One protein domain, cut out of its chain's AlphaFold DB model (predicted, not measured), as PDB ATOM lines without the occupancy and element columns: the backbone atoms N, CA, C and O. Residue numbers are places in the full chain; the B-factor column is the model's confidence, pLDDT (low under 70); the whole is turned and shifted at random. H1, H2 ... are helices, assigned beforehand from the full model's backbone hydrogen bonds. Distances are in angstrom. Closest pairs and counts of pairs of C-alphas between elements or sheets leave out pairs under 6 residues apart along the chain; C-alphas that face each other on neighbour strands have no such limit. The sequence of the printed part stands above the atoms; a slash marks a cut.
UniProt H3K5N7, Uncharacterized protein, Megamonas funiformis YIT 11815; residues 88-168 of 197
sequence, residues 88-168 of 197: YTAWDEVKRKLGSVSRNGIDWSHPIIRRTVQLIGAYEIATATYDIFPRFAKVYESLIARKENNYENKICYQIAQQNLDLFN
ATOM      1  N   TYR A  88      12.529   3.584 -38.424       94.56
ATOM      2  CA  TYR A  88      11.496   3.095 -37.513       94.56
ATOM      3  C   TYR A  88      11.290   4.059 -36.348       94.56
ATOM      4  O   TYR A  88      10.153   4.443 -36.080       94.56
ATOM      5  N   THR A  89      12.369   4.550 -35.733       93.50
ATOM      6  CA  THR A  89      12.288   5.584 -34.686       93.50
ATOM      7  C   THR A  89      11.633   6.863 -35.214       93.50
ATOM      8  O   THR A  89      10.767   7.450 -34.559       93.50
ATOM      9  N   ALA A  90      11.995   7.284 -36.431       94.00
ATOM     10  CA  ALA A  90      11.365   8.412 -37.109       94.00
ATOM     11  C   ALA A  90       9.865   8.172 -37.341       94.00
ATOM     12  O   ALA A  90       9.047   9.067 -37.119       94.00
ATOM     13  N   TRP A  91       9.494   6.967 -37.777       95.56
ATOM     14  CA  TRP A  91       8.104   6.599 -38.025       95.56
ATOM     15  C   TRP A  91       7.263   6.546 -36.746       95.56
ATOM     16  O   TRP A  91       6.131   7.031 -36.727       95.56
ATOM     17  N   ASP A  92       7.816   6.019 -35.656       93.69
ATOM     18  CA  ASP A  92       7.155   5.992 -34.352       93.69
ATOM     19  C   ASP A  92       6.876   7.401 -33.823       93.69
ATOM     20  O   ASP A  92       5.779   7.676 -33.323       93.69
ATOM     21  N   GLU A  93       7.815   8.333 -34.003       92.94
ATOM     22  CA  GLU A  93       7.586   9.740 -33.685       92.94
ATOM     23  C   GLU A  93       6.435  10.332 -34.507       92.94
ATOM     24  O   GLU A  93       5.572  11.015 -33.948       92.94
ATOM     25  N   VAL A  94       6.405  10.059 -35.814       92.19
ATOM     26  CA  VAL A  94       5.354  10.536 -36.723       92.19
ATOM     27  C   VAL A  94       3.988  10.015 -36.304       92.19
ATOM     28  O   VAL A  94       3.073  10.823 -36.130       92.19
ATOM     29  N   LYS A  95       3.856   8.706 -36.060       90.19
ATOM     30  CA  LYS A  95       2.608   8.100 -35.572       90.19
ATOM     31  C   LYS A  95       2.138   8.755 -34.276       90.19
ATOM     32  O   LYS A  95       0.980   9.153 -34.167       90.19
ATOM     33  N   ARG A  96       3.043   8.922 -33.306       88.38
ATOM     34  CA  ARG A  96       2.716   9.498 -31.994       88.38
ATOM     35  C   ARG A  96       2.261  10.952 -32.094       88.38
ATOM     36  O   ARG A  96       1.305  11.339 -31.428       88.38
ATOM     37  N   LYS A  97       2.954  11.770 -32.890       88.62
ATOM     38  CA  LYS A  97       2.689  13.214 -32.973       88.62
ATOM     39  C   LYS A  97       1.486  13.536 -33.856       88.62
ATOM     40  O   LYS A  97       0.667  14.359 -33.456       88.62
ATOM     41  N   LEU A  98       1.329  12.862 -34.998       83.69
ATOM     42  CA  LEU A  98       0.173  13.058 -35.885       83.69
ATOM     43  C   LEU A  98      -1.114  12.410 -35.365       83.69
ATOM     44  O   LEU A  98      -2.195  12.858 -35.734       83.69
ATOM     45  N   GLY A  99      -1.015  11.408 -34.485       67.25
ATOM     46  CA  GLY A  99      -2.171  10.862 -33.770       67.25
ATOM     47  C   GLY A  99      -2.803  11.849 -32.775       67.25
ATOM     48  O   GLY A  99      -3.946  11.656 -32.371       67.25
ATOM     49  N   SER A 100      -2.092  12.921 -32.396       60.91
ATOM     50  CA  SER A 100      -2.624  13.997 -31.553       60.91
ATOM     51  C   SER A 100      -3.204  15.130 -32.415       60.91
ATOM     52  O   SER A 100      -2.594  15.563 -33.387       60.91
ATOM     53  N   VAL A 101      -4.403  15.611 -32.073       52.41
ATOM     54  CA  VAL A 101      -5.321  16.391 -32.938       52.41
ATOM     55  C   VAL A 101      -4.795  17.782 -33.378       52.41
ATOM     56  O   VAL A 101      -5.449  18.474 -34.158       52.41
ATOM     57  N   SER A 102      -3.594  18.210 -32.972       54.78
ATOM     58  CA  SER A 102      -3.020  19.494 -33.405       54.78
ATOM     59  C   SER A 102      -2.113  19.342 -34.629       54.78
ATOM     60  O   SER A 102      -0.948  18.962 -34.528       54.78
ATOM     61  N   ARG A 103      -2.634  19.704 -35.809       56.94
ATOM     62  CA  ARG A 103      -1.890  19.705 -37.087       56.94
ATOM     63  C   ARG A 103      -0.904  20.874 -37.228       56.94
ATOM     64  O   ARG A 103      -0.046  20.840 -38.108       56.94
ATOM     65  N   ASN A 104      -1.000  21.885 -36.364       59.38
ATOM     66  CA  ASN A 104      -0.173  23.089 -36.421       59.38
ATOM     67  C   ASN A 104       0.862  23.087 -35.290       59.38
ATOM     68  O   ASN A 104       0.533  22.812 -34.138       59.38
ATOM     69  N   GLY A 105       2.113  23.415 -35.624       69.12
ATOM     70  CA  GLY A 105       3.173  23.633 -34.633       69.12
ATOM     71  C   GLY A 105       3.830  22.373 -34.060       69.12
ATOM     72  O   GLY A 105       4.434  22.458 -32.997       69.12
ATOM     73  N   ILE A 106       3.743  21.218 -34.736       82.00
ATOM     74  CA  ILE A 106       4.465  20.012 -34.304       82.00
ATOM     75  C   ILE A 106       5.972  20.266 -34.395       82.00
ATOM     76  O   ILE A 106       6.519  20.430 -35.489       82.00
ATOM     77  N   ASP A 107       6.628  20.272 -33.238       86.81
ATOM     78  CA  ASP A 107       8.081  20.239 -33.150       86.81
ATOM     79  C   ASP A 107       8.575  18.826 -33.464       86.81
ATOM     80  O   ASP A 107       8.019  17.855 -32.953       86.81
ATOM     81  N   TRP A 108       9.591  18.692 -34.311       89.56
ATOM     82  CA  TRP A 108      10.116  17.405 -34.779       89.56
ATOM     83  C   TRP A 108      11.528  17.216 -34.240       89.56
ATOM     84  O   TRP A 108      12.327  18.144 -34.317       89.56
ATOM     85  N   SER A 109      11.864  16.012 -33.768       90.06
ATOM     86  CA  SER A 109      13.201  15.732 -33.216       90.06
ATOM     87  C   SER A 109      14.320  15.986 -34.225       90.06
ATOM     88  O   SER A 109      15.430  16.362 -33.854       90.06
ATOM     89  N   HIS A 110      14.022  15.809 -35.514       90.88
ATOM     90  CA  HIS A 110      14.962  16.041 -36.591       90.88
ATOM     91  C   HIS A 110      14.271  16.709 -37.795       90.88
ATOM     92  O   HIS A 110      13.183  16.289 -38.209       90.88
ATOM     93  N   PRO A 111      14.903  17.714 -38.439       91.12
ATOM     94  CA  PRO A 111      14.309  18.453 -39.557       91.12
ATOM     95  C   PRO A 111      13.975  17.576 -40.768       91.12
ATOM     96  O   PRO A 111      13.107  17.928 -41.567       91.12
ATOM     97  N   ILE A 112      14.638  16.427 -40.914       92.94
ATOM     98  CA  ILE A 112      14.345  15.508 -42.015       92.94
ATOM     99  C   ILE A 112      12.985  14.824 -41.849       92.94
ATOM    100  O   ILE A 112      12.292  14.658 -42.844       92.94
ATOM    101  N   ILE A 113      12.550  14.544 -40.612       93.81
ATOM    102  CA  ILE A 113      11.218  13.990 -40.332       93.81
ATOM    103  C   ILE A 113      10.165  15.001 -40.777       93.81
ATOM    104  O   ILE A 113       9.271  14.671 -41.555       93.81
ATOM    105  N   ARG A 114      10.337  16.265 -40.362       92.31
ATOM    106  CA  ARG A 114       9.483  17.379 -40.789       92.31
ATOM    107  C   ARG A 114       9.386  17.444 -42.309       92.31
ATOM    108  O   ARG A 114       8.291  17.573 -42.849       92.31
ATOM    109  N   ARG A 115      10.525  17.357 -43.000       93.38
ATOM    110  CA  ARG A 115      10.566  17.436 -44.461       93.38
ATOM    111  C   ARG A 115       9.868  16.246 -45.121       93.38
ATOM    112  O   ARG A 115       9.117  16.467 -46.065       93.38
ATOM    113  N   THR A 116      10.059  15.028 -44.617       95.25
ATOM    114  CA  THR A 116       9.363  13.825 -45.104       95.25
ATOM    115  C   THR A 116       7.852  13.964 -44.949       95.25
ATOM    116  O   THR A 116       7.118  13.784 -45.920       95.25
ATOM    117  N   VAL A 117       7.382  14.366 -43.763       92.62
ATOM    118  CA  VAL A 117       5.952  14.578 -43.486       92.62
ATOM    119  C   VAL A 117       5.367  15.675 -44.377       92.62
ATOM    120  O   VAL A 117       4.249  15.529 -44.858       92.62
ATOM    121  N   GLN A 118       6.110  16.753 -44.647       91.31
ATOM    122  CA  GLN A 118       5.679  17.814 -45.566       91.31
ATOM    123  C   GLN A 118       5.571  17.350 -47.022       91.31
ATOM    124  O   GLN A 118       4.682  17.813 -47.727       91.31
ATOM    125  N   LEU A 119       6.480  16.484 -47.482       92.81
ATOM    126  CA  LEU A 119       6.473  15.981 -48.860       92.81
ATOM    127  C   LEU A 119       5.349  14.978 -49.116       92.81
ATOM    128  O   LEU A 119       4.816  14.946 -50.218       92.81
ATOM    129  N   ILE A 120       5.016  14.156 -48.122       93.19
ATOM    130  CA  ILE A 120       3.902  13.207 -48.227       93.19
ATOM    131  C   ILE A 120       2.585  13.942 -47.972       93.19
ATOM    132  O   ILE A 120       1.660  13.854 -48.763       93.19
ATOM    133  N   GLY A 121       2.530  14.728 -46.903       89.38
ATOM    134  CA  GLY A 121       1.334  15.412 -46.435       89.38
ATOM    135  C   GLY A 121       0.889  14.846 -45.091       89.38
ATOM    136  O   GLY A 121       0.525  13.680 -44.973       89.38
ATOM    137  N   ALA A 122       0.872  15.696 -44.061       88.00
ATOM    138  CA  ALA A 122       0.467  15.300 -42.709       88.00
ATOM    139  C   ALA A 122      -0.973  14.758 -42.656       88.00
ATOM    140  O   ALA A 122      -1.246  13.810 -41.926       88.00
ATOM    141  N   TYR A 123      -1.881  15.344 -43.447       85.75
ATOM    142  CA  TYR A 123      -3.258  14.862 -43.571       85.75
ATOM    143  C   TYR A 123      -3.301  13.461 -44.183       85.75
ATOM    144  O   TYR A 123      -3.906  12.572 -43.598       85.75
ATOM    145  N   GLU A 124      -2.601  13.256 -45.304       88.19
ATOM    146  CA  GLU A 124      -2.537  11.961 -45.986       88.19
ATOM    147  C   GLU A 124      -2.014  10.867 -45.049       88.19
ATOM    148  O   GLU A 124      -2.617   9.805 -44.962       88.19
ATOM    149  N   ILE A 125      -0.952  11.150 -44.287       89.44
ATOM    150  CA  ILE A 125      -0.398  10.209 -43.303       89.44
ATOM    151  C   ILE A 125      -1.411   9.881 -42.201       89.44
ATOM    152  O   ILE A 125      -1.551   8.721 -41.828       89.44
ATOM    153  N   ALA A 126      -2.102  10.889 -41.667       85.31
ATOM    154  CA  ALA A 126      -3.004  10.712 -40.533       85.31
ATOM    155  C   ALA A 126      -4.326  10.015 -40.901       85.31
ATOM    156  O   ALA A 126      -4.930   9.379 -40.043       85.31
ATOM    157  N   THR A 127      -4.798  10.159 -42.143       85.06
ATOM    158  CA  THR A 127      -6.095   9.618 -42.589       85.06
ATOM    159  C   THR A 127      -5.969   8.444 -43.557       85.06
ATOM    160  O   THR A 127      -6.977   8.024 -44.125       85.06
ATOM    161  N   ALA A 128      -4.757   7.945 -43.807       86.19
ATOM    162  CA  ALA A 128      -4.550   6.808 -44.694       86.19
ATOM    163  C   ALA A 128      -5.288   5.568 -44.170       86.19
ATOM    164  O   ALA A 128      -5.167   5.189 -43.008       86.19
ATOM    165  N   THR A 129      -6.035   4.912 -45.054       87.25
ATOM    166  CA  THR A 129      -6.716   3.634 -44.787       87.25
ATOM    167  C   THR A 129      -5.855   2.419 -45.145       87.25
ATOM    168  O   THR A 129      -6.288   1.280 -44.990       87.25
ATOM    169  N   TYR A 130      -4.638   2.660 -45.633       90.12
ATOM    170  CA  TYR A 130      -3.647   1.669 -46.038       90.12
ATOM    171  C   TYR A 130      -2.333   1.900 -45.285       90.12
ATOM    172  O   TYR A 130      -2.122   2.966 -44.702       90.12
ATOM    173  N   ASP A 131      -1.428   0.919 -45.320       91.31
ATOM    174  CA  ASP A 131      -0.110   1.076 -44.707       91.31
ATOM    175  C   ASP A 131       0.744   2.088 -45.488       91.31
ATOM    176  O   ASP A 131       1.241   1.816 -46.583       91.31
ATOM    177  N   ILE A 132       0.894   3.284 -44.922       93.44
ATOM    178  CA  ILE A 132       1.675   4.373 -45.513       93.44
ATOM    179  C   ILE A 132       3.164   4.303 -45.139       93.44
ATOM    180  O   ILE A 132       3.973   5.039 -45.716       93.44
ATOM    181  N   PHE A 133       3.555   3.407 -44.224       94.69
ATOM    182  CA  PHE A 133       4.942   3.263 -43.781       94.69
ATOM    183  C   PHE A 133       5.930   3.023 -44.935       94.69
ATOM    184  O   PHE A 133       6.932   3.736 -44.980       94.69
ATOM    185  N   PRO A 134       5.679   2.141 -45.927       96.69
ATOM    186  CA  PRO A 134       6.626   1.926 -47.025       96.69
ATOM    187  C   PRO A 134       6.899   3.195 -47.845       96.69
ATOM    188  O   PRO A 134       8.032   3.452 -48.261       96.69
ATOM    189  N   ARG A 135       5.872   4.032 -48.052       94.75
ATOM    190  CA  ARG A 135       6.025   5.332 -48.721       94.75
ATOM    191  C   ARG A 135       6.816   6.299 -47.849       94.75
ATOM    192  O   ARG A 135       7.702   6.980 -48.367       94.75
ATOM    193  N   PHE A 136       6.529   6.343 -46.547       96.31
ATOM    194  CA  PHE A 136       7.302   7.131 -45.590       96.31
ATOM    195  C   PHE A 136       8.781   6.747 -45.604       96.31
ATOM    196  O   PHE A 136       9.618   7.622 -45.821       96.31
ATOM    197  N   ALA A 137       9.085   5.457 -45.454       96.50
ATOM    198  CA  ALA A 137      10.439   4.925 -45.436       96.50
ATOM    199  C   ALA A 137      11.207   5.312 -46.702       96.50
ATOM    200  O   ALA A 137      12.252   5.954 -46.621       96.50
ATOM    201  N   LYS A 138      10.615   5.065 -47.879       96.50
ATOM    202  CA  LYS A 138      11.228   5.403 -49.168       96.50
ATOM    203  C   LYS A 138      11.544   6.896 -49.303       96.50
ATOM    204  O   LYS A 138      12.623   7.262 -49.769       96.50
ATOM    205  N   VAL A 139      10.618   7.777 -48.918       95.81
ATOM    206  CA  VAL A 139      10.850   9.231 -48.990       95.81
ATOM    207  C   VAL A 139      11.914   9.653 -47.976       95.81
ATOM    208  O   VAL A 139      12.824  10.398 -48.339       95.81
ATOM    209  N   TYR A 140      11.834   9.158 -46.742       96.00
ATOM    210  CA  TYR A 140      12.774   9.458 -45.664       96.00
ATOM    211  C   TYR A 140      14.213   9.080 -46.034       96.00
ATOM    212  O   TYR A 140      15.100   9.936 -46.022       96.00
ATOM    213  N   GLU A 141      14.425   7.836 -46.457       94.06
ATOM    214  CA  GLU A 141      15.727   7.321 -46.890       94.06
ATOM    215  C   GLU A 141      16.255   8.092 -48.101       94.06
ATOM    216  O   GLU A 141      17.423   8.477 -48.129       94.06
ATOM    217  N   SER A 142      15.389   8.426 -49.066       92.62
ATOM    218  CA  SER A 142      15.800   9.230 -50.223       92.62
ATOM    219  C   SER A 142      16.308  10.623 -49.832       92.62
ATOM    220  O   SER A 142      17.223  11.144 -50.468       92.62
ATOM    221  N   LEU A 143      15.743  11.243 -48.788       92.31
ATOM    222  CA  LEU A 143      16.202  12.542 -48.300       92.31
ATOM    223  C   LEU A 143      17.541  12.437 -47.570       92.31
ATOM    224  O   LEU A 143      18.365  13.343 -47.720       92.31
ATOM    225  N   ILE A 144      17.766  11.359 -46.812       89.38
ATOM    226  CA  ILE A 144      19.066  11.076 -46.185       89.38
ATOM    227  C   ILE A 144      20.118  10.918 -47.281       89.38
ATOM    228  O   ILE A 144      21.065  11.703 -47.330       89.38
ATOM    229  N   ALA A 145      19.874  10.010 -48.229       87.06
ATOM    230  CA  ALA A 145      20.791   9.725 -49.327       87.06
ATOM    231  C   ALA A 145      21.085  10.968 -50.183       87.06
ATOM    232  O   ALA A 145      22.224  11.212 -50.566       87.06
ATOM    233  N   ARG A 146      20.082  11.815 -50.461       85.69
ATOM    234  CA  ARG A 146      20.288  13.086 -51.181       85.69
ATOM    235  C   ARG A 146      21.152  14.064 -50.398       85.69
ATOM    236  O   ARG A 146      21.991  14.733 -50.991       85.69
ATOM    237  N   LYS A 147      20.936  14.190 -49.086       84.31
ATOM    238  CA  LYS A 147      21.737  15.082 -48.239       84.31
ATOM    239  C   LYS A 147      23.196  14.627 -48.206       84.31
ATOM    240  O   LYS A 147      24.083  15.470 -48.313       84.31
ATOM    241  N   GLU A 148      23.420  13.322 -48.103       80.06
ATOM    242  CA  GLU A 148      24.750  12.713 -48.155       80.06
ATOM    243  C   GLU A 148      25.399  12.917 -49.523       80.06
ATOM    244  O   GLU A 148      26.462  13.526 -49.584       80.06
ATOM    245  N   ASN A 149      24.729  12.555 -50.620       80.81
ATOM    246  CA  ASN A 149      25.248  12.758 -51.976       80.81
ATOM    247  C   ASN A 149      25.560  14.225 -52.282       80.81
ATOM    248  O   ASN A 149      26.590  14.524 -52.874       80.81
ATOM    249  N   ASN A 150      24.709  15.166 -51.869       81.56
ATOM    250  CA  ASN A 150      24.976  16.589 -52.083       81.56
ATOM    251  C   ASN A 150      26.210  17.063 -51.308       81.56
ATOM    252  O   ASN A 150      26.964  17.898 -51.809       81.56
ATOM    253  N   TYR A 151      26.408  16.551 -50.093       79.75
ATOM    254  CA  TYR A 151      27.609  16.827 -49.316       79.75
ATOM    255  C   TYR A 151      28.849  16.229 -49.990       79.75
ATOM    256  O   TYR A 151      29.815  16.957 -50.204       79.75
ATOM    257  N   GLU A 152      28.798  14.957 -50.398       77.94
ATOM    258  CA  GLU A 152      29.893  14.287 -51.115       77.94
ATOM    259  C   GLU A 152      30.268  15.023 -52.394       77.94
ATOM    260  O   GLU A 152      31.418  15.403 -52.574       77.94
ATOM    261  N   ASN A 153      29.287  15.316 -53.248       78.50
ATOM    262  CA  ASN A 153      29.512  16.011 -54.510       78.50
ATOM    263  C   ASN A 153      30.169  17.378 -54.291       78.50
ATOM    264  O   ASN A 153      31.069  17.758 -55.038       78.50
ATOM    265  N   LYS A 154      29.751  18.108 -53.249       82.62
ATOM    266  CA  LYS A 154      30.353  19.394 -52.892       82.62
ATOM    267  C   LYS A 154      31.815  19.234 -52.470       82.62
ATOM    268  O   LYS A 154      32.652  20.005 -52.931       82.62
ATOM    269  N   ILE A 155      32.113  18.266 -51.607       79.88
ATOM    270  CA  ILE A 155      33.478  18.006 -51.133       79.88
ATOM    271  C   ILE A 155      34.366  17.541 -52.292       79.88
ATOM    272  O   ILE A 155      35.425  18.124 -52.503       79.88
ATOM    273  N   CYS A 156      33.913  16.585 -53.107       79.31
ATOM    274  CA  CYS A 156      34.627  16.127 -54.300       79.31
ATOM    275  C   CYS A 156      34.958  17.284 -55.248       79.31
ATOM    276  O   CYS A 156      36.088  17.390 -55.716       79.31
ATOM    277  N   TYR A 157      33.998  18.181 -55.489       78.50
ATOM    278  CA  TYR A 157      34.221  19.364 -56.317       78.50
ATOM    279  C   TYR A 157      35.298  20.287 -55.729       78.50
ATOM    280  O   TYR A 157      36.192  20.726 -56.447       78.50
ATOM    281  N   GLN A 158      35.250  20.548 -54.419       81.88
ATOM    282  CA  GLN A 158      36.242  21.382 -53.736       81.88
ATOM    283  C   GLN A 158      37.644  20.765 -53.788       81.88
ATOM    284  O   GLN A 158      38.598  21.463 -54.124       81.88
ATOM    285  N   ILE A 159      37.760  19.462 -53.518       80.62
ATOM    286  CA  ILE A 159      39.028  18.726 -53.590       80.62
ATOM    287  C   ILE A 159      39.589  18.781 -55.012       80.62
ATOM    288  O   ILE A 159      40.762  19.104 -55.184       80.62
ATOM    289  N   ALA A 160      38.762  18.508 -56.025       78.19
ATOM    290  CA  ALA A 160      39.185  18.518 -57.423       78.19
ATOM    291  C   ALA A 160      39.687  19.902 -57.862       78.19
ATOM    292  O   ALA A 160      40.719  19.994 -58.518       78.19
ATOM    293  N   GLN A 161      39.005  20.980 -57.460       78.75
ATOM    294  CA  GLN A 161      39.448  22.339 -57.781       78.75
ATOM    295  C   GLN A 161      40.746  22.731 -57.074       78.75
ATOM    296  O   GLN A 161      41.604  23.362 -57.683       78.75
ATOM    297  N   GLN A 162      40.901  22.371 -55.799       79.25
ATOM    298  CA  GLN A 162      42.079  22.736 -55.003       79.25
ATOM    299  C   GLN A 162      43.329  21.924 -55.359       79.25
ATOM    300  O   GLN A 162      44.431  22.338 -55.019       79.25
ATOM    301  N   ASN A 163      43.165  20.785 -56.036       76.00
ATOM    302  CA  ASN A 163      44.251  19.865 -56.377       76.00
ATOM    303  C   ASN A 163      44.360  19.641 -57.891       76.00
ATOM    304  O   ASN A 163      44.831  18.593 -58.330       76.00
ATOM    305  N   LEU A 164      43.914  20.613 -58.694       70.00
ATOM    306  CA  LEU A 164      43.893  20.503 -60.153       70.00
ATOM    307  C   LEU A 164      45.288  20.194 -60.720       70.00
ATOM    308  O   LEU A 164      45.412  19.342 -61.592       70.00
ATOM    309  N   ASP A 165      46.336  20.821 -60.181       69.88
ATOM    310  CA  ASP A 165      47.726  20.613 -60.609       69.88
ATOM    311  C   ASP A 165      48.220  19.189 -60.327       69.88
ATOM    312  O   ASP A 165      48.922  18.603 -61.149       69.88
ATOM    313  N   LEU A 166      47.794  18.599 -59.203       68.62
ATOM    314  CA  LEU A 166      48.095  17.206 -58.875       68.62
ATOM    315  C   LEU A 166      47.457  16.265 -59.903       68.62
ATOM    316  O   LEU A 166      48.114  15.347 -60.378       68.62
ATOM    317  N   PHE A 167      46.194  16.502 -60.272       66.75
ATOM    318  CA  PHE A 167      45.490  15.672 -61.254       66.75
ATOM    319  C   PHE A 167      45.996  15.883 -62.684       66.75
ATOM    320  O   PHE A 167      46.085  14.921 -63.441       66.75
ATOM    321  N   ASN A 168      46.368  17.111 -63.046       68.75
ATOM    322  CA  ASN A 168      46.925  17.436 -64.360       68.75
ATOM    323  C   ASN A 168      48.354  16.903 -64.547       68.75
ATOM    324  O   ASN A 168      48.771  16.679 -65.679       68.75
TER     325      ASN A 168
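Overview. This is residues 88 to 168 of the 197 residues of an uncharacterized protein of Megamonas funiformis YIT 11815 (UniProt H3K5N7). A long straight helix, H4, sticks out of a small compact head like a handle, and the short helix H5 sits at its far end. The head is made of H1, H2 and H3 with the first part of H4, at crossed rather than side-by-side angles, and the long link of residues 99 to 110 joins H1 to H2; residues 148 to 168 stand free and make much of the length. The printed part has 81 residues with five named helices, H1 to H5 in that order along the chain, and no named strand; its class is all helix. The whole is extended, with a radius of gyration of the C-alphas of 18.1 A and spans of 60 by 25 by 19 A.

Along the chain. H4, the longest helix, is residues 133 to 162 and measures 43.4 A from first to last C-alpha, from (4.942, 3.263, -43.781) to (42.079, 22.736, -55.003). H5 is residues 164 to 168, 6.0 A long, and its last C-alpha is at (46.925, 17.436, -64.360). H2 is residues 111 to 120, 14.5 A long, and H3 is residues 122 to 127, 8.7 A long. H1 is residues 88 to 98, 15.2 A long, with C-alpha 88 at (11.496, 3.095, -37.513).

Arrangement. H4 touches H2 with its residues 136 to 144 alone, at a steep tilt of 56 degrees, opposite ways; the closest C-alphas are those of Thr 116 and Tyr 140, 5.6 A apart. With residues 133 to 137 alone, H4 only just touches H1, with 3 pairs of C-alphas within 8 A; the closest, of Trp 91 and Phe 133, are 7.4 A apart, and the tilt is a steep 60 degrees, opposite ways. H1 is the hub. It only just touches H2, with 3 such pairs, the closest C-alphas being those of Ala 90 and Ile 113 at 6.4 A; they run the same way at a steep tilt of 67 degrees, only just short of about perpendicular. H1 touches H3 about perpendicular, at 81 degrees, with the closest C-alphas, of Leu 98 and Ala 126, 6.1 A apart. H2 and H3 are close but not clearly touching, with C-alphas 117 and 125 closest at 7.7 A. H4 and H5 are also close but not clearly touching, with C-alphas 160 and 167 closest at 7.9 A; H3 and H4 are apart. In H1, H2, H3, H4 and H5 every O i to N i+4 pair is within hydrogen-bond range.

Size, cuts and confidence. The two C-alphas farthest apart, of Val 101 and Asn 168, are 61.0 A apart. Without the free stretch the body has 60 residues, spans 31 by 25 by 18 A and has a radius of gyration of 10.8 A. The printed part has no cut. The link from H1 to H2 is long; those from H2 to H3, H3 to H4 and H4 to H5 are tight. The mean pLDDT of the printed part is 84.8, and residues 99 to 105 and 165 to 168 are under 70.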